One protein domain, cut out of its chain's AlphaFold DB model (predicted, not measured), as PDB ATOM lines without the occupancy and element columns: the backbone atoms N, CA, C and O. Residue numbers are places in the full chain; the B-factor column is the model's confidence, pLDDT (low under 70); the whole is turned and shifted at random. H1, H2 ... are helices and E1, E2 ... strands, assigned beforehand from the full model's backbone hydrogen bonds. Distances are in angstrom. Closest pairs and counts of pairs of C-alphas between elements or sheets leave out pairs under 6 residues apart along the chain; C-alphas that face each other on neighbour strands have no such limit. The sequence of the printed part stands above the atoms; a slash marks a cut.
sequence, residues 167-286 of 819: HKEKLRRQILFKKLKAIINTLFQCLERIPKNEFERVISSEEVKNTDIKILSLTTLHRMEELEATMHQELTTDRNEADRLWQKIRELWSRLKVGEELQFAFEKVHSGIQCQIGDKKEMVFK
ATOM      1  N   HIS A 167       2.184   0.895  43.358       93.81
ATOM      2  CA  HIS A 167       3.025  -0.151  43.966       93.81
ATOM      3  C   HIS A 167       3.129  -1.422  43.102       93.81
ATOM      4  O   HIS A 167       4.221  -1.969  42.936       93.81
ATOM      5  N   LYS A 168       2.014  -1.891  42.523       95.06
ATOM      6  CA  LYS A 168       1.999  -3.070  41.636       95.06
ATOM      7  C   LYS A 168       2.779  -2.819  40.344       95.06
ATOM      8  O   LYS A 168       3.524  -3.695  39.911       95.06
ATOM      9  N   GLU A 169       2.650  -1.630  39.760       94.00
ATOM     10  CA  GLU A 169       3.388  -1.246  38.552       94.00
ATOM     11  C   GLU A 169       4.892  -1.068  38.831       94.00
ATOM     12  O   GLU A 169       5.712  -1.617  38.093       94.00
ATOM     13  N   LYS A 170       5.266  -0.432  39.951       93.00
ATOM     14  CA  LYS A 170       6.654  -0.338  40.438       93.00
ATOM     15  C   LYS A 170       7.284  -1.723  40.578       93.00
ATOM     16  O   LYS A 170       8.367  -1.961  40.045       93.00
ATOM     17  N   LEU A 171       6.583  -2.663  41.217       94.56
ATOM     18  CA  LEU A 171       7.041  -4.048  41.351       94.56
ATOM     19  C   LEU A 171       7.173  -4.746  39.985       94.56
ATOM     20  O   LEU A 171       8.196  -5.382  39.723       94.56
ATOM     21  N   ARG A 172       6.194  -4.586  39.080       95.62
ATOM     22  CA  ARG A 172       6.251  -5.136  37.712       95.62
ATOM     23  C   ARG A 172       7.477  -4.623  36.951       95.62
ATOM     24  O   ARG A 172       8.194  -5.424  36.351       95.62
ATOM     25  N   ARG A 173       7.750  -3.315  37.007       94.69
ATOM     26  CA  ARG A 173       8.917  -2.685  36.368       94.69
ATOM     27  C   ARG A 173      10.234  -3.131  36.987       94.69
ATOM     28  O   ARG A 173      11.161  -3.430  36.247       94.69
ATOM     29  N   GLN A 174      10.314  -3.263  38.311       92.88
ATOM     30  CA  GLN A 174      11.507  -3.790  38.984       92.88
ATOM     31  C   GLN A 174      11.806  -5.248  38.600       92.88
ATOM     32  O   GLN A 174      12.972  -5.605  38.425       92.88
ATOM     33  N   ILE A 175      10.780  -6.092  38.448       94.00
ATOM     34  CA  ILE A 175      10.934  -7.479  37.978       94.00
ATOM     35  C   ILE A 175      11.396  -7.505  36.513       94.00
ATOM     36  O   ILE A 175      12.344  -8.222  36.189       94.00
ATOM     37  N   LEU A 176      10.781  -6.692  35.646       94.62
ATOM     38  CA  LEU A 176      11.164  -6.579  34.236       94.62
ATOM     39  C   LEU A 176      12.606  -6.072  34.080       94.62
ATOM     40  O   LEU A 176      13.406  -6.733  33.424       94.62
ATOM     41  N   PHE A 177      12.976  -4.984  34.763       93.56
ATOM     42  CA  PHE A 177      14.339  -4.444  34.790       93.56
ATOM     43  C   PHE A 177      15.369  -5.507  35.195       93.56
ATOM     44  O   PHE A 177      16.378  -5.679  34.514       93.56
ATOM     45  N   LYS A 178      15.100  -6.269  36.268       92.19
ATOM     46  CA  LYS A 178      15.978  -7.363  36.720       92.19
ATOM     47  C   LYS A 178      16.113  -8.469  35.667       92.19
ATOM     48  O   LYS A 178      17.227  -8.946  35.453       92.19
ATOM     49  N   LYS A 179      15.024  -8.850  34.982       94.12
ATOM     50  CA  LYS A 179      15.063  -9.841  33.891       94.12
ATOM     51  C   LYS A 179      15.883  -9.337  32.699       94.12
ATOM     52  O   LYS A 179      16.815 -10.025  32.287       94.12
ATOM     53  N   LEU A 180      15.577  -8.144  32.191       94.88
ATOM     54  CA  LEU A 180      16.267  -7.541  31.045       94.88
ATOM     55  C   LEU A 180      17.760  -7.337  31.346       94.88
ATOM     56  O   LEU A 180      18.604  -7.739  30.553       94.88
ATOM     57  N   LYS A 181      18.113  -6.808  32.528       93.31
ATOM     58  CA  LYS A 181      19.511  -6.643  32.966       93.31
ATOM     59  C   LYS A 181      20.277  -7.970  32.986       93.31
ATOM     60  O   LYS A 181      21.416  -8.012  32.525       93.31
ATOM     61  N   ALA A 182      19.665  -9.048  33.478       93.44
ATOM     62  CA  ALA A 182      20.289 -10.371  33.466       93.44
ATOM     63  C   ALA A 182      20.523 -10.877  32.030       93.44
ATOM     64  O   ALA A 182      21.637 -11.287  31.707       93.44
ATOM     65  N   ILE A 183      19.512 -10.780  31.159       95.06
ATOM     66  CA  ILE A 183      19.601 -11.193  29.748       95.06
ATOM     67  C   ILE A 183      20.679 -10.390  29.007       95.06
ATOM     68  O   ILE A 183      21.568 -10.985  28.398       95.06
ATOM     69  N   ILE A 184      20.661  -9.061  29.117       94.81
ATOM     70  CA  ILE A 184      21.622  -8.149  28.479       94.81
ATOM     71  C   ILE A 184      23.055  -8.416  28.965       94.81
ATOM     72  O   ILE A 184      23.977  -8.475  28.153       94.81
ATOM     73  N   ASN A 185      23.265  -8.662  30.262       93.00
ATOM     74  CA  ASN A 185      24.593  -9.005  30.781       93.00
ATOM     75  C   ASN A 185      25.086 -10.375  30.282       93.00
ATOM     76  O   ASN A 185      26.274 -10.518  29.987       93.00
ATOM     77  N   THR A 186      24.205 -11.365  30.107       93.25
ATOM     78  CA  THR A 186      24.574 -12.617  29.428       93.25
ATOM     79  C   THR A 186      24.862 -12.396  27.939       93.25
ATOM     80  O   THR A 186      25.835 -12.948  27.430       93.25
ATOM     81  N   LEU A 187      24.092 -11.554  27.242       93.88
ATOM     82  CA  LEU A 187      24.326 -11.206  25.835       93.88
ATOM     83  C   LEU A 187      25.688 -10.523  25.630       93.88
ATOM     84  O   LEU A 187      26.427 -10.925  24.732       93.88
ATOM     85  N   PHE A 188      26.084  -9.589  26.504       93.44
ATOM     86  CA  PHE A 188      27.433  -9.003  26.505       93.44
ATOM     87  C   PHE A 188      28.538 -10.072  26.637       93.44
ATOM     88  O   PHE A 188      29.518 -10.035  25.893       93.44
ATOM     89  N   GLN A 189      28.370 -11.066  27.520       91.12
ATOM     90  CA  GLN A 189      29.324 -12.180  27.687       91.12
ATOM     91  C   GLN A 189      29.353 -13.148  26.487       91.12
ATOM     92  O   GLN A 189      30.399 -13.737  26.189       91.12
ATOM     93  N   CYS A 190      28.217 -13.317  25.801       91.00
ATOM     94  CA  CYS A 190      28.076 -14.154  24.607       91.00
ATOM     95  C   CYS A 190      28.742 -13.512  23.381       91.00
ATOM     96  O   CYS A 190      29.508 -14.179  22.692       91.00
ATOM     97  N   LEU A 191      28.495 -12.218  23.159       90.44
ATOM     98  CA  LEU A 191      29.062 -11.413  22.068       90.44
ATOM     99  C   LEU A 191      30.500 -10.931  22.342       90.44
ATOM    100  O   LEU A 191      31.111 -10.307  21.481       90.44
ATOM    101  N   GLU A 192      31.031 -11.174  23.546       90.00
ATOM    102  CA  GLU A 192      32.332 -10.663  24.025       90.00
ATOM    103  C   GLU A 192      32.452  -9.129  23.924       90.00
ATOM    104  O   GLU A 192      33.531  -8.556  23.758       90.00
ATOM    105  N   ARG A 193      31.305  -8.450  24.037       87.19
ATOM    106  CA  ARG A 193      31.147  -7.008  23.847       87.19
ATOM    107  C   ARG A 193      31.275  -6.275  25.180       87.19
ATOM    108  O   ARG A 193      30.644  -6.634  26.168       87.19
ATOM    109  N   ILE A 194      32.026  -5.176  25.176       88.00
ATOM    110  CA  ILE A 194      32.090  -4.226  26.294       88.00
ATOM    111  C   ILE A 194      30.958  -3.183  26.137       88.00
ATOM    112  O   ILE A 194      30.731  -2.722  25.012       88.00
ATOM    113  N   PRO A 195      30.263  -2.782  27.222       89.56
ATOM    114  CA  PRO A 195      29.307  -1.671  27.235       89.56
ATOM    115  C   PRO A 195      29.863  -0.376  26.618       89.56
ATOM    116  O   PRO A 195      30.770   0.255  27.167       89.56
ATOM    117  N   LYS A 196      29.314   0.034  25.467       85.38
ATOM    118  CA  LYS A 196      29.847   1.153  24.661       85.38
ATOM    119  C   LYS A 196      29.394   2.504  25.217       85.38
ATOM    120  O   LYS A 196      30.200   3.398  25.477       85.38
ATOM    121  N   ASN A 197      28.088   2.633  25.427       86.69
ATOM    122  CA  ASN A 197      27.433   3.864  25.855       86.69
ATOM    123  C   ASN A 197      27.288   3.949  27.382       86.69
ATOM    124  O   ASN A 197      27.347   2.944  28.082       86.69
ATOM    125  N   GLU A 198      27.046   5.149  27.909       84.19
ATOM    126  CA  GLU A 198      26.807   5.362  29.346       84.19
ATOM    127  C   GLU A 198      25.603   4.569  29.866       84.19
ATOM    128  O   GLU A 198      25.720   3.849  30.850       84.19
ATOM    129  N   PHE A 199      24.496   4.594  29.123       87.75
ATOM    130  CA  PHE A 199      23.318   3.757  29.360       87.75
ATOM    131  C   PHE A 199      23.659   2.260  29.482       87.75
ATOM    132  O   PHE A 199      23.214   1.597  30.414       87.75
ATOM    133  N   GLU A 200      24.505   1.736  28.586       90.75
ATOM    134  CA  GLU A 200      24.964   0.341  28.641       90.75
ATOM    135  C   GLU A 200      25.801   0.082  29.907       90.75
ATOM    136  O   GLU A 200      25.625  -0.944  30.560       90.75
ATOM    137  N   ARG A 201      26.676   1.023  30.301       87.94
ATOM    138  CA  ARG A 201      27.480   0.913  31.532       87.94
ATOM    139  C   ARG A 201      26.621   0.911  32.800       87.94
ATOM    140  O   ARG A 201      26.929   0.152  33.713       87.94
ATOM    141  N   VAL A 202      25.550   1.706  32.849       85.38
ATOM    142  CA  VAL A 202      24.615   1.778  33.993       85.38
ATOM    143  C   VAL A 202      23.722   0.533  34.095       85.38
ATOM    144  O   VAL A 202      23.362   0.117  35.195       85.38
ATOM    145  N   ILE A 203      23.405  -0.121  32.974       86.25
ATOM    146  CA  ILE A 203      22.742  -1.436  32.994       86.25
ATOM    147  C   ILE A 203      23.699  -2.512  33.520       86.25
ATOM    148  O   ILE A 203      23.309  -3.314  34.371       86.25
ATOM    149  N   SER A 204      24.946  -2.525  33.041       85.38
ATOM    150  CA  SER A 204      25.919  -3.575  33.363       85.38
ATOM    151  C   SER A 204      26.693  -3.391  34.671       85.38
ATOM    152  O   SER A 204      27.380  -4.327  35.074       85.38
ATOM    153  N   SER A 205      26.596  -2.251  35.364       82.81
ATOM    154  CA  SER A 205      27.185  -2.092  36.700       82.81
ATOM    155  C   SER A 205      26.453  -2.959  37.728       82.81
ATOM    156  O   SER A 205      25.237  -3.113  37.657       82.81
ATOM    157  N   GLU A 206      27.161  -3.523  38.710       71.75
ATOM    158  CA  GLU A 206      26.518  -4.335  39.756       71.75
ATOM    159  C   GLU A 206      25.551  -3.470  40.585       71.75
ATOM    160  O   GLU A 206      24.356  -3.755  40.692       71.75
ATOM    161  N   GLU A 207      26.052  -2.328  41.060       66.06
ATOM    162  CA  GLU A 207      25.289  -1.313  41.779       66.06
ATOM    163  C   GLU A 207      24.796  -0.210  40.828       66.06
ATOM    164  O   GLU A 207      25.560   0.302  40.006       66.06
ATOM    165  N   VAL A 208      23.536   0.210  40.978       61.00
ATOM    166  CA  VAL A 208      23.017   1.449  40.376       61.00
ATOM    167  C   VAL A 208      23.056   2.529  41.455       61.00
ATOM    168  O   VAL A 208      22.151   2.622  42.282       61.00
ATOM    169  N   LYS A 209      24.141   3.307  41.489       55.25
ATOM    170  CA  LYS A 209      24.334   4.415  42.436       55.25
ATOM    171  C   LYS A 209      24.490   5.727  41.678       55.25
ATOM    172  O   LYS A 209      25.383   5.845  40.848       55.25
ATOM    173  N   ASN A 210      23.663   6.706  42.043       54.66
ATOM    174  CA  ASN A 210      23.786   8.116  41.670       54.66
ATOM    175  C   ASN A 210      23.912   8.376  40.151       54.66
ATOM    176  O   ASN A 210      24.921   8.888  39.671       54.66
ATOM    177  N   THR A 211      22.864   8.024  39.403       59.38
ATOM    178  CA  THR A 211      22.747   8.262  37.956       59.38
ATOM    179  C   THR A 211      21.453   9.004  37.642       59.38
ATOM    180  O   THR A 211      20.395   8.560  38.084       59.38
ATOM    181  N   ASP A 212      21.505  10.034  36.794       67.69
ATOM    182  CA  ASP A 212      20.316  10.785  36.341       67.69
ATOM    183  C   ASP A 212      19.330   9.926  35.512       67.69
ATOM    184  O   ASP A 212      18.194  10.316  35.246       67.69
ATOM    185  N   ILE A 213      19.755   8.724  35.106       78.31
ATOM    186  CA  ILE A 213      18.935   7.735  34.402       78.31
ATOM    187  C   ILE A 213      17.952   7.079  35.383       78.31
ATOM    188  O   ILE A 213      18.317   6.193  36.160       78.31
ATOM    189  N   LYS A 214      16.670   7.441  35.280       84.81
ATOM    190  CA  LYS A 214      15.577   6.762  35.987       84.81
ATOM    191  C   LYS A 214      15.364   5.347  35.441       84.81
ATOM    192  O   LYS A 214      14.703   5.136  34.421       84.81
ATOM    193  N   ILE A 215      15.909   4.356  36.144       85.50
ATOM    194  CA  ILE A 215      15.877   2.935  35.750       85.50
ATOM    195  C   ILE A 215      14.476   2.301  35.682       85.50
ATOM    196  O   ILE A 215      14.324   1.260  35.048       85.50
ATOM    197  N   LEU A 216      13.456   2.912  36.300       90.00
ATOM    198  CA  LEU A 216      12.056   2.457  36.246       90.00
ATOM    199  C   LEU A 216      11.167   3.316  35.322       90.00
ATOM    200  O   LEU A 216       9.960   3.068  35.239       90.00
ATOM    201  N   SER A 217      11.750   4.280  34.594       92.38
ATOM    202  CA  SER A 217      11.067   4.983  33.500       92.38
ATOM    203  C   SER A 217      10.724   3.999  32.382       92.38
ATOM    204  O   SER A 217      11.537   3.142  32.017       92.38
ATOM    205  N   LEU A 218       9.534   4.141  31.794       92.94
ATOM    206  CA  LEU A 218       9.114   3.329  30.647       92.94
ATOM    207  C   LEU A 218      10.079   3.493  29.456       92.94
ATOM    208  O   LEU A 218      10.336   2.535  28.730       92.94
ATOM    209  N   THR A 219      10.673   4.682  29.307       92.50
ATOM    210  CA  THR A 219      11.675   4.982  28.272       92.50
ATOM    211  C   THR A 219      12.948   4.144  28.438       92.50
ATOM    212  O   THR A 219      13.440   3.569  27.468       92.50
ATOM    213  N   THR A 220      13.444   4.006  29.673       91.56
ATOM    214  CA  THR A 220      14.592   3.152  30.013       91.56
ATOM    215  C   THR A 220      14.297   1.687  29.706       91.56
ATOM    216  O   THR A 220      15.137   1.015  29.109       91.56
ATOM    217  N   LEU A 221      13.104   1.199  30.062       93.94
ATOM    218  CA  LEU A 221      12.711  -0.198  29.853       93.94
ATOM    219  C   LEU A 221      12.588  -0.554  28.365       93.94
ATOM    220  O   LEU A 221      13.219  -1.518  27.937       93.94
ATOM    221  N   HIS A 222      11.888   0.250  27.557       94.94
ATOM    222  CA  HIS A 222      11.819   0.017  26.106       94.94
ATOM    223  C   HIS A 222      13.216   0.034  25.463       94.94
ATOM    224  O   HIS A 222      13.541  -0.834  24.659       94.94
ATOM    225  N   ARG A 223      14.096   0.956  25.875       94.56
ATOM    226  CA  ARG A 223      15.476   1.027  25.368       94.56
ATOM    227  C   ARG A 223      16.346  -0.167  25.804       94.56
ATOM    228  O   ARG A 223      17.342  -0.471  25.147       94.56
ATOM    229  N   MET A 224      15.993  -0.865  26.887       95.06
ATOM    230  CA  MET A 224      16.592  -2.159  27.246       95.06
ATOM    231  C   MET A 224      16.065  -3.290  26.349       95.06
ATOM    232  O   MET A 224      16.859  -4.105  25.886       95.06
ATOM    233  N   GLU A 225      14.766  -3.314  26.050       95.75
ATOM    234  CA  GLU A 225      14.145  -4.293  25.140       95.75
ATOM    235  C   GLU A 225      14.675  -4.147  23.696       95.75
ATOM    236  O   GLU A 225      15.007  -5.142  23.049       95.75
ATOM    237  N   GLU A 226      14.871  -2.914  23.214       96.25
ATOM    238  CA  GLU A 226      15.546  -2.610  21.940       96.25
ATOM    239  C   GLU A 226      17.001  -3.112  21.911       96.25
ATOM    240  O   GLU A 226      17.468  -3.633  20.892       96.25
ATOM    241  N   LEU A 227      17.729  -2.980  23.027       94.50
ATOM    242  CA  LEU A 227      19.116  -3.433  23.154       94.50
ATOM    243  C   LEU A 227      19.213  -4.969  23.147       94.50
ATOM    244  O   LEU A 227      20.066  -5.513  22.442       94.50
ATOM    245  N   GLU A 228      18.320  -5.659  23.866       94.94
ATOM    246  CA  GLU A 228      18.171  -7.122  23.831       94.94
ATOM    247  C   GLU A 228      17.870  -7.612  22.405       94.94
ATOM    248  O   GLU A 228      18.576  -8.481  21.884       94.94
ATOM    249  N   ALA A 229      16.872  -7.018  21.741       95.75
ATOM    250  CA  ALA A 229      16.487  -7.382  20.378       95.75
ATOM    251  C   ALA A 229      17.639  -7.190  19.375       95.75
ATOM    252  O   ALA A 229      17.914  -8.079  18.564       95.75
ATOM    253  N   THR A 230      18.364  -6.071  19.477       95.12
ATOM    254  CA  THR A 230      19.532  -5.776  18.632       95.12
ATOM    255  C   THR A 230      20.649  -6.806  18.832       95.12
ATOM    256  O   THR A 230      21.227  -7.289  17.859       95.12
ATOM    257  N   MET A 231      20.933  -7.205  20.076       94.00
ATOM    258  CA  MET A 231      21.963  -8.210  20.381       94.00
ATOM    259  C   MET A 231      21.572  -9.629  19.933       94.00
ATOM    260  O   MET A 231      22.431 -10.372  19.458       94.00
ATOM    261  N   HIS A 232      20.293 -10.014  20.002       94.12
ATOM    262  CA  HIS A 232      19.830 -11.271  19.395       94.12
ATOM    263  C   HIS A 232      19.902 -11.242  17.853       94.12
ATOM    264  O   HIS A 232      20.151 -12.278  17.227       94.12
ATOM    265  N   GLN A 233      19.745 -10.073  17.220       95.25
ATOM    266  CA  GLN A 233      19.994  -9.909  15.783       95.25
ATOM    267  C   GLN A 233      21.495 -10.016  15.439       95.25
ATOM    268  O   GLN A 233      21.846 -10.618  14.422       95.25
ATOM    269  N   GLU A 234      22.382  -9.508  16.301       94.31
ATOM    270  CA  GLU A 234      23.844  -9.676  16.207       94.31
ATOM    271  C   GLU A 234      24.200 -11.183  16.272       94.31
ATOM    272  O   GLU A 234      24.722 -11.735  15.302       94.31
ATOM    273  N   LEU A 235      23.741 -11.903  17.307       93.88
ATOM    274  CA  LEU A 235      23.959 -13.354  17.474       93.88
ATOM    275  C   LEU A 235      23.412 -14.223  16.329       93.88
ATOM    276  O   LEU A 235      24.033 -15.215  15.938       93.88
ATOM    277  N   THR A 236      22.237 -13.892  15.787       93.62
ATOM    278  CA  THR A 236      21.684 -14.631  14.638       93.62
ATOM    279  C   THR A 236      22.422 -14.310  13.340       93.62
ATOM    280  O   THR A 236      22.506 -15.178  12.469       93.62
ATOM    281  N   THR A 237      23.020 -13.125  13.208       95.81
ATOM    282  CA  THR A 237      23.900 -12.784  12.078       95.81
ATOM    283  C   THR A 237      25.214 -13.560  12.162       95.81
ATOM    284  O   THR A 237      25.566 -14.247  11.202       95.81
ATOM    285  N   ASP A 238      25.863 -13.556  13.330       95.06
ATOM    286  CA  ASP A 238      27.084 -14.320  13.625       95.06
ATOM    287  C   ASP A 238      26.902 -15.816  13.343       95.06
ATOM    288  O   ASP A 238      27.710 -16.439  12.650       95.06
ATOM    289  N   ARG A 239      25.787 -16.398  13.802       95.12
ATOM    290  CA  ARG A 239      25.441 -17.790  13.498       95.12
ATOM    291  C   ARG A 239      25.301 -18.045  11.994       95.12
ATOM    292  O   ARG A 239      25.841 -19.027  11.493       95.12
ATOM    293  N   ASN A 240      24.576 -17.183  11.280       96.25
ATOM    294  CA  ASN A 240      24.395 -17.325   9.834       96.25
ATOM    295  C   ASN A 240      25.723 -17.198   9.069       96.25
ATOM    296  O   ASN A 240      25.855 -17.778   7.991       96.25
ATOM    297  N   GLU A 241      26.712 -16.468   9.595       96.88
ATOM    298  CA  GLU A 241      28.069 -16.485   9.049       96.88
ATOM    299  C   GLU A 241      28.800 -17.791   9.386       96.88
ATOM    300  O   GLU A 241      29.337 -18.423   8.475       96.88
ATOM    301  N   ALA A 242      28.770 -18.244  10.643       97.25
ATOM    302  CA  ALA A 242      29.400 -19.496  11.062       97.25
ATOM    303  C   ALA A 242      28.918 -20.699  10.236       97.25
ATOM    304  O   ALA A 242      29.742 -21.461   9.737       97.25
ATOM    305  N   ASP A 243      27.603 -20.837  10.029       96.75
ATOM    306  CA  ASP A 243      27.012 -21.921   9.235       96.75
ATOM    307  C   ASP A 243      27.494 -21.870   7.755       96.75
ATOM    308  O   ASP A 243      27.786 -22.911   7.159       96.75
ATOM    309  N   ARG A 244      27.689 -20.671   7.174       97.81
ATOM    310  CA  ARG A 244      28.251 -20.480   5.813       97.81
ATOM    311  C   ARG A 244      29.750 -20.777   5.733       97.81
ATOM    312  O   ARG A 244      30.202 -21.376   4.755       97.81
ATOM    313  N   LEU A 245      30.525 -20.354   6.734       98.06
ATOM    314  CA  LEU A 245      31.959 -20.643   6.819       98.06
ATOM    315  C   LEU A 245      32.176 -22.153   6.965       98.06
ATOM    316  O   LEU A 245      32.934 -22.732   6.192       98.06
ATOM    317  N   TRP A 246      31.435 -22.809   7.863       97.62
ATOM    318  CA  TRP A 246      31.471 -24.261   8.043       97.62
ATOM    319  C   TRP A 246      31.122 -25.037   6.774       97.62
ATOM    320  O   TRP A 246      31.778 -26.039   6.482       97.62
ATOM    321  N   GLN A 247      30.135 -24.579   5.998       97.69
ATOM    322  CA  GLN A 247      29.804 -25.184   4.707       97.69
ATOM    323  C   GLN A 247      31.003 -25.147   3.742       97.69
ATOM    324  O   GLN A 247      31.366 -26.184   3.186       97.69
ATOM    325  N   LYS A 248      31.648 -23.982   3.580       97.56
ATOM    326  CA  LYS A 248      32.828 -23.830   2.712       97.56
ATOM    327  C   LYS A 248      34.045 -24.619   3.207       97.56
ATOM    328  O   LYS A 248      34.713 -25.262   2.404       97.56
ATOM    329  N   ILE A 249      34.328 -24.580   4.511       98.00
ATOM    330  CA  ILE A 249      35.454 -25.294   5.137       98.00
ATOM    331  C   ILE A 249      35.315 -26.798   4.891       98.00
ATOM    332  O   ILE A 249      36.232 -27.414   4.354       98.00
ATOM    333  N   ARG A 250      34.142 -27.380   5.173       96.88
ATOM    334  CA  ARG A 250      33.874 -28.811   4.938       96.88
ATOM    335  C   ARG A 250      33.930 -29.184   3.454       96.88
ATOM    336  O   ARG A 250      34.433 -30.256   3.115       96.88
ATOM    337  N   GLU A 251      33.477 -28.305   2.555       96.75
ATOM    338  CA  GLU A 251      33.649 -28.511   1.113       96.75
ATOM    339  C   GLU A 251      35.138 -28.570   0.731       96.75
ATOM    340  O   GLU A 251      35.568 -29.535   0.093       96.75
ATOM    341  N   LEU A 252      35.943 -27.590   1.150       96.19
ATOM    342  CA  LEU A 252      37.374 -27.547   0.844       96.19
ATOM    343  C   LEU A 252      38.143 -28.703   1.494       96.19
ATOM    344  O   LEU A 252      38.941 -29.333   0.804       96.19
ATOM    345  N   TRP A 253      37.852 -29.065   2.747       97.50
ATOM    346  CA  TRP A 253      38.392 -30.268   3.397       97.50
ATOM    347  C   TRP A 253      38.116 -31.536   2.580       97.50
ATOM    348  O   TRP A 253      39.022 -32.353   2.403       97.50
ATOM    349  N   SER A 254      36.907 -31.689   2.024       95.44
ATOM    350  CA  SER A 254      36.552 -32.847   1.188       95.44
ATOM    351  C   SER A 254      37.283 -32.867  -0.164       95.44
ATOM    352  O   SER A 254      37.711 -33.932  -0.616       95.44
ATOM    353  N   ARG A 255      37.488 -31.697  -0.789       94.19
ATOM    354  CA  ARG A 255      38.221 -31.547  -2.062       94.19
ATOM    355  C   ARG A 255      39.729 -31.767  -1.880       94.19
ATOM    356  O   ARG A 255      40.337 -32.502  -2.657       94.19
ATOM    357  N   LEU A 256      40.314 -31.163  -0.842       93.75
ATOM    358  CA  LEU A 256      41.744 -31.227  -0.497       93.75
ATOM    359  C   LEU A 256      42.134 -32.517   0.246       93.75
ATOM    360  O   LEU A 256      43.318 -32.829   0.335       93.75
ATOM    361  N   LYS A 257      41.152 -33.291   0.734       94.06
ATOM    362  CA  LYS A 257      41.323 -34.550   1.486       94.06
ATOM    363  C   LYS A 257      42.100 -34.366   2.795       94.06
ATOM    364  O   LYS A 257      42.978 -35.162   3.127       94.06
ATOM    365  N   VAL A 258      41.750 -33.320   3.545       94.12
ATOM    366  CA  VAL A 258      42.281 -33.068   4.896       94.12
ATOM    367  C   VAL A 258      41.917 -34.240   5.815       94.12
ATOM    368  O   VAL A 258      40.782 -34.714   5.795       94.12
ATOM    369  N   GLY A 259      42.873 -34.727   6.611       94.38
ATOM    370  CA  GLY A 259      42.682 -35.907   7.462       94.38
ATOM    371  C   GLY A 259      41.618 -35.706   8.547       94.38
ATOM    372  O   GLY A 259      41.572 -34.655   9.184       94.38
ATOM    373  N   GLU A 260      40.788 -36.727   8.782       93.44
ATOM    374  CA  GLU A 260      39.647 -36.689   9.717       93.44
ATOM    375  C   GLU A 260      40.045 -36.271  11.146       93.44
ATOM    376  O   GLU A 260      39.297 -35.561  11.813       93.44
ATOM    377  N   GLU A 261      41.252 -36.632  11.595       94.44
ATOM    378  CA  GLU A 261      41.807 -36.228  12.896       94.44
ATOM    379  C   GLU A 261      41.959 -34.701  13.028       94.44
ATOM    380  O   GLU A 261      41.638 -34.135  14.075       94.44
ATOM    381  N   LEU A 262      42.397 -34.024  11.958       93.44
ATOM    382  CA  LEU A 262      42.537 -32.564  11.919       93.44
ATOM    383  C   LEU A 262      41.167 -31.885  11.840       93.44
ATOM    384  O   LEU A 262      40.927 -30.919  12.563       93.44
ATOM    385  N   GLN A 263      40.254 -32.437  11.030       94.81
ATOM    386  CA  GLN A 263      38.872 -31.954  10.944       94.81
ATOM    387  C   GLN A 263      38.197 -31.996  12.323       94.81
ATOM    388  O   GLN A 263      37.677 -30.987  12.795       94.81
ATOM    389  N   PHE A 264      38.281 -33.133  13.022       94.12
ATOM    390  CA  PHE A 264      37.716 -33.311  14.361       94.12
ATOM    391  C   PHE A 264      38.369 -32.399  15.410       94.12
ATOM    392  O   PHE A 264      37.671 -31.818  16.245       94.12
ATOM    393  N   ALA A 265      39.695 -32.232  15.372       94.56
ATOM    394  CA  ALA A 265      40.396 -31.313  16.267       94.56
ATOM    395  C   ALA A 265      39.940 -29.857  16.064       94.56
ATOM    396  O   ALA A 265      39.682 -29.152  17.043       94.56
ATOM    397  N   PHE A 266      39.784 -29.423  14.810       95.88
ATOM    398  CA  PHE A 266      39.336 -28.074  14.473       95.88
ATOM    399  C   PHE A 266      37.846 -27.852  14.796       95.88
ATOM    400  O   PHE A 266      37.513 -26.836  15.410       95.88
ATOM    401  N   GLU A 267      36.963 -28.811  14.480       95.31
ATOM    402  CA  GLU A 267      35.537 -28.783  14.858       95.31
ATOM    403  C   GLU A 267      35.337 -28.717  16.371       95.31
ATOM    404  O   GLU A 267      34.490 -27.962  16.845       95.31
ATOM    405  N   LYS A 268      36.142 -29.444  17.155       93.50
ATOM    406  CA  LYS A 268      36.056 -29.397  18.619       93.50
ATOM    407  C   LYS A 268      36.348 -27.995  19.170       93.50
ATOM    408  O   LYS A 268      35.651 -27.562  20.084       93.50
ATOM    409  N   VAL A 269      37.346 -27.297  18.625       94.38
ATOM    410  CA  VAL A 269      37.767 -25.958  19.089       94.38
ATOM    411  C   VAL A 269      36.834 -24.847  18.595       94.38
ATOM    412  O   VAL A 269      36.560 -23.915  19.343       94.38
ATOM    413  N   HIS A 270      36.311 -24.958  17.370       94.44
ATOM    414  CA  HIS A 270      35.487 -23.921  16.727       94.44
ATOM    415  C   HIS A 270      33.987 -24.265  16.676       94.44
ATOM    416  O   HIS A 270      33.222 -23.691  15.896       94.44
ATOM    417  N   SER A 271      33.554 -25.215  17.507       92.81
ATOM    418  CA  SER A 271      32.138 -25.513  17.716       92.81
ATOM    419  C   SER A 271      31.430 -24.347  18.414       92.81
ATOM    420  O   SER A 271      32.020 -23.626  19.218       92.81
ATOM    421  N   GLY A 272      30.149 -24.149  18.095       91.38
ATOM    422  CA  GLY A 272      29.322 -23.162  18.787       91.38
ATOM    423  C   GLY A 272      29.165 -23.519  20.268       91.38
ATOM    424  O   GLY A 272      29.073 -24.693  20.632       91.38
ATOM    425  N   ILE A 273      29.113 -22.503  21.124       92.56
ATOM    426  CA  ILE A 273      28.930 -22.662  22.567       92.56
ATOM    427  C   ILE A 273      27.434 -22.576  22.872       92.56
ATOM    428  O   ILE A 273      26.764 -21.629  22.462       92.56
ATOM    429  N   GLN A 274      26.893 -23.548  23.611       92.69
ATOM    430  CA  GLN A 274      25.512 -23.462  24.078       92.69
ATOM    431  C   GLN A 274      25.423 -22.502  25.271       92.69
ATOM    432  O   GLN A 274      25.889 -22.816  26.367       92.69
ATOM    433  N   CYS A 275      24.778 -21.358  25.064       91.75
ATOM    434  CA  CYS A 275      24.536 -20.350  26.091       91.75
ATOM    435  C   CYS A 275      23.054 -20.343  26.483       91.75
ATOM    436  O   CYS A 275      22.173 -20.510  25.636       91.75
ATOM    437  N   GLN A 276      22.766 -20.151  27.771       92.62
ATOM    438  CA  GLN A 276      21.402 -19.925  28.242       92.62
ATOM    439  C   GLN A 276      21.146 -18.419  28.312       92.62
ATOM    440  O   GLN A 276      21.742 -17.740  29.140       92.62
ATOM    441  N   ILE A 277      20.274 -17.914  27.444       91.81
ATOM    442  CA  ILE A 277      19.932 -16.495  27.340       91.81
ATOM    443  C   ILE A 277      18.474 -16.361  27.784       91.81
ATOM    444  O   ILE A 277      17.545 -16.767  27.081       91.81
ATOM    445  N   GLY A 278      18.290 -15.890  29.019       89.94
ATOM    446  CA  GLY A 278      17.000 -15.930  29.707       89.94
ATOM    447  C   GLY A 278      16.450 -17.358  29.800       89.94
ATOM    448  O   GLY A 278      17.092 -18.261  30.343       89.94
ATOM    449  N   ASP A 279      15.256 -17.556  29.242       88.62
ATOM    450  CA  ASP A 279      14.533 -18.834  29.253       88.62
ATOM    451  C   ASP A 279      14.946 -19.780  28.100       88.62
ATOM    452  O   ASP A 279      14.502 -20.928  28.044       88.62
ATOM    453  N   LYS A 280      15.783 -19.316  27.159       90.19
ATOM    454  CA  LYS A 280      16.179 -20.058  25.949       90.19
ATOM    455  C   LYS A 280      17.599 -20.609  26.060       90.19
ATOM    456  O   LYS A 280      18.465 -20.013  26.694       90.19
ATOM    457  N   LYS A 281      17.869 -21.717  25.362       91.31
ATOM    458  CA  LYS A 281      19.234 -22.204  25.097       91.31
ATOM    459  C   LYS A 281      19.560 -22.007  23.624       91.31
ATOM    460  O   LYS A 281      18.985 -22.682  22.773       91.31
ATOM    461  N   GLU A 282      20.477 -21.095  23.339       91.00
ATOM    462  CA  GLU A 282      20.876 -20.717  21.983       91.00
ATOM    463  C   GLU A 282      22.328 -21.154  21.718       91.00
ATOM    464  O   GLU A 282      23.103 -21.391  22.646       91.00
ATOM    465  N   MET A 283      22.680 -21.332  20.442       92.25
ATOM    466  CA  MET A 283      24.036 -21.708  20.030       92.25
ATOM    467  C   MET A 283      24.772 -20.454  19.563       92.25
ATOM    468  O   MET A 283      24.408 -19.882  18.535       92.25
ATOM    469  N   VAL A 284      25.780 -20.041  20.327       94.31
ATOM    470  CA  VAL A 284      26.537 -18.799  20.147       94.31
ATOM    471  C   VAL A 284      27.872 -19.096  19.469       94.31
ATOM    472  O   VAL A 284      28.625 -19.967  19.908       94.31
ATOM    473  N   PHE A 285      28.197 -18.333  18.428       94.81
ATOM    474  CA  PHE A 285      29.505 -18.356  17.777       94.81
ATOM    475  C   PHE A 285      30.249 -17.072  18.130       94.81
ATOM    476  O   PHE A 285      30.024 -16.032  17.521       94.81
ATOM    477  N   LYS A 286      31.107 -17.143  19.154       92.38
ATOM    478  CA  LYS A 286      31.869 -15.990  19.650       92.38
ATOM    479  C   LYS A 286      32.760 -15.370  18.559       92.38
ATOM    480  O   LYS A 286      33.228 -16.116  17.689       92.38
TER     481      LYS A 286
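AT A GLANCE: This is residues 167 to 286 of the 819 residues of the protein "Protein regulator of cytokinesis 1" of Folsomia candida (UniProt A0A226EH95). The domain is a long rod laid out along one helix, H3, with the other parts set along its length: H1 runs side by side with its first part, a small hairpin of E1 and E2 packs beside its middle, and H4 folds back alongside its last part. The short helix H2 stands about perpendicular to H1 and meets residues 181 to 185 of H1, with Ile 203 of H2 coming closest, and a long loop, residues 205 to 217, leads from H2 to H3. The printed part has 120 residues, with four named helices and two named strands in the order H1, H2, H3, H4, E1, E2; the sheet, E1 - E2, is antiparallel and the class is mostly helix. The whole is loose, with a radius of gyration of the C-alphas of 19.4 A, and spans 66 by 25 by 19 A.

HOW THE PARTS SIT: H1, residues 167 to 191, touches H2, residues 198 to 204, with its residues 181 to 185 alone. The closest C-alphas of the two are those of Lys 181 and Ile 203, 6.1 A apart, and their lines are about perpendicular at 87 degrees. H3, residues 218 to 256, touches H1 with its residues 221 to 235 alone. Their closest C-alphas are those of Ile 184 and Glu 228, 5.9 A apart, and they run the same way at a shallow tilt of 25 degrees. H2 and H3 are near each other, with 7 pairs of C-alphas within 10 A. H4, residues 260 to 269, is close to but not clearly touching H3: their closest C-alphas, those of Trp 253 and Gln 263, are 7.7 A apart. These two helices run opposite ways at a shallow tilt of 10 degrees. E1, residues 273 to 277, and E2, residues 280 to 284, form a hairpin of antiparallel neighbours at 144 degrees. N 273 and O 284 are within hydrogen-bond range at 2.9 A, and so are N 284 and O 273 at 2.8 A. The closest C-alphas of H1 and E1 are those of Ile 183 and Ile 277, 5.8 A apart. Those of H3 and E2 are Leu 235 and Val 284, 6.6 A apart. H1 and H4 are apart. Each O i to N i+4 pair is within hydrogen-bond range in H1, H2 and H4, and 34 of 35 are in H3.

IN THESE COORDINATES: H1 begins at C-alpha 167, (3.025, -0.151, 43.966), and is 35.8 A long from first to last C-alpha. H2 has 7 residues and is 9.8 A long. H3 runs 56.8 A from C-alpha 218 at (9.114, 3.329, 30.647) to C-alpha 256 at (41.744, -31.227, -0.497). H4 is 14.4 A long. E1 and E2 are each 11.9 A long, and E2 ends at C-alpha 284, (26.537, -18.799, 20.147).

THE WHOLE: The C-alphas farthest apart, those of His 167 and Lys 257, are 66.7 A from each other. The printed part has no cut. The link from H2 to H3, residues 205 to 217, is long. The mean pLDDT of the printed part is 91.2, and residues 207 to 212 are under 70.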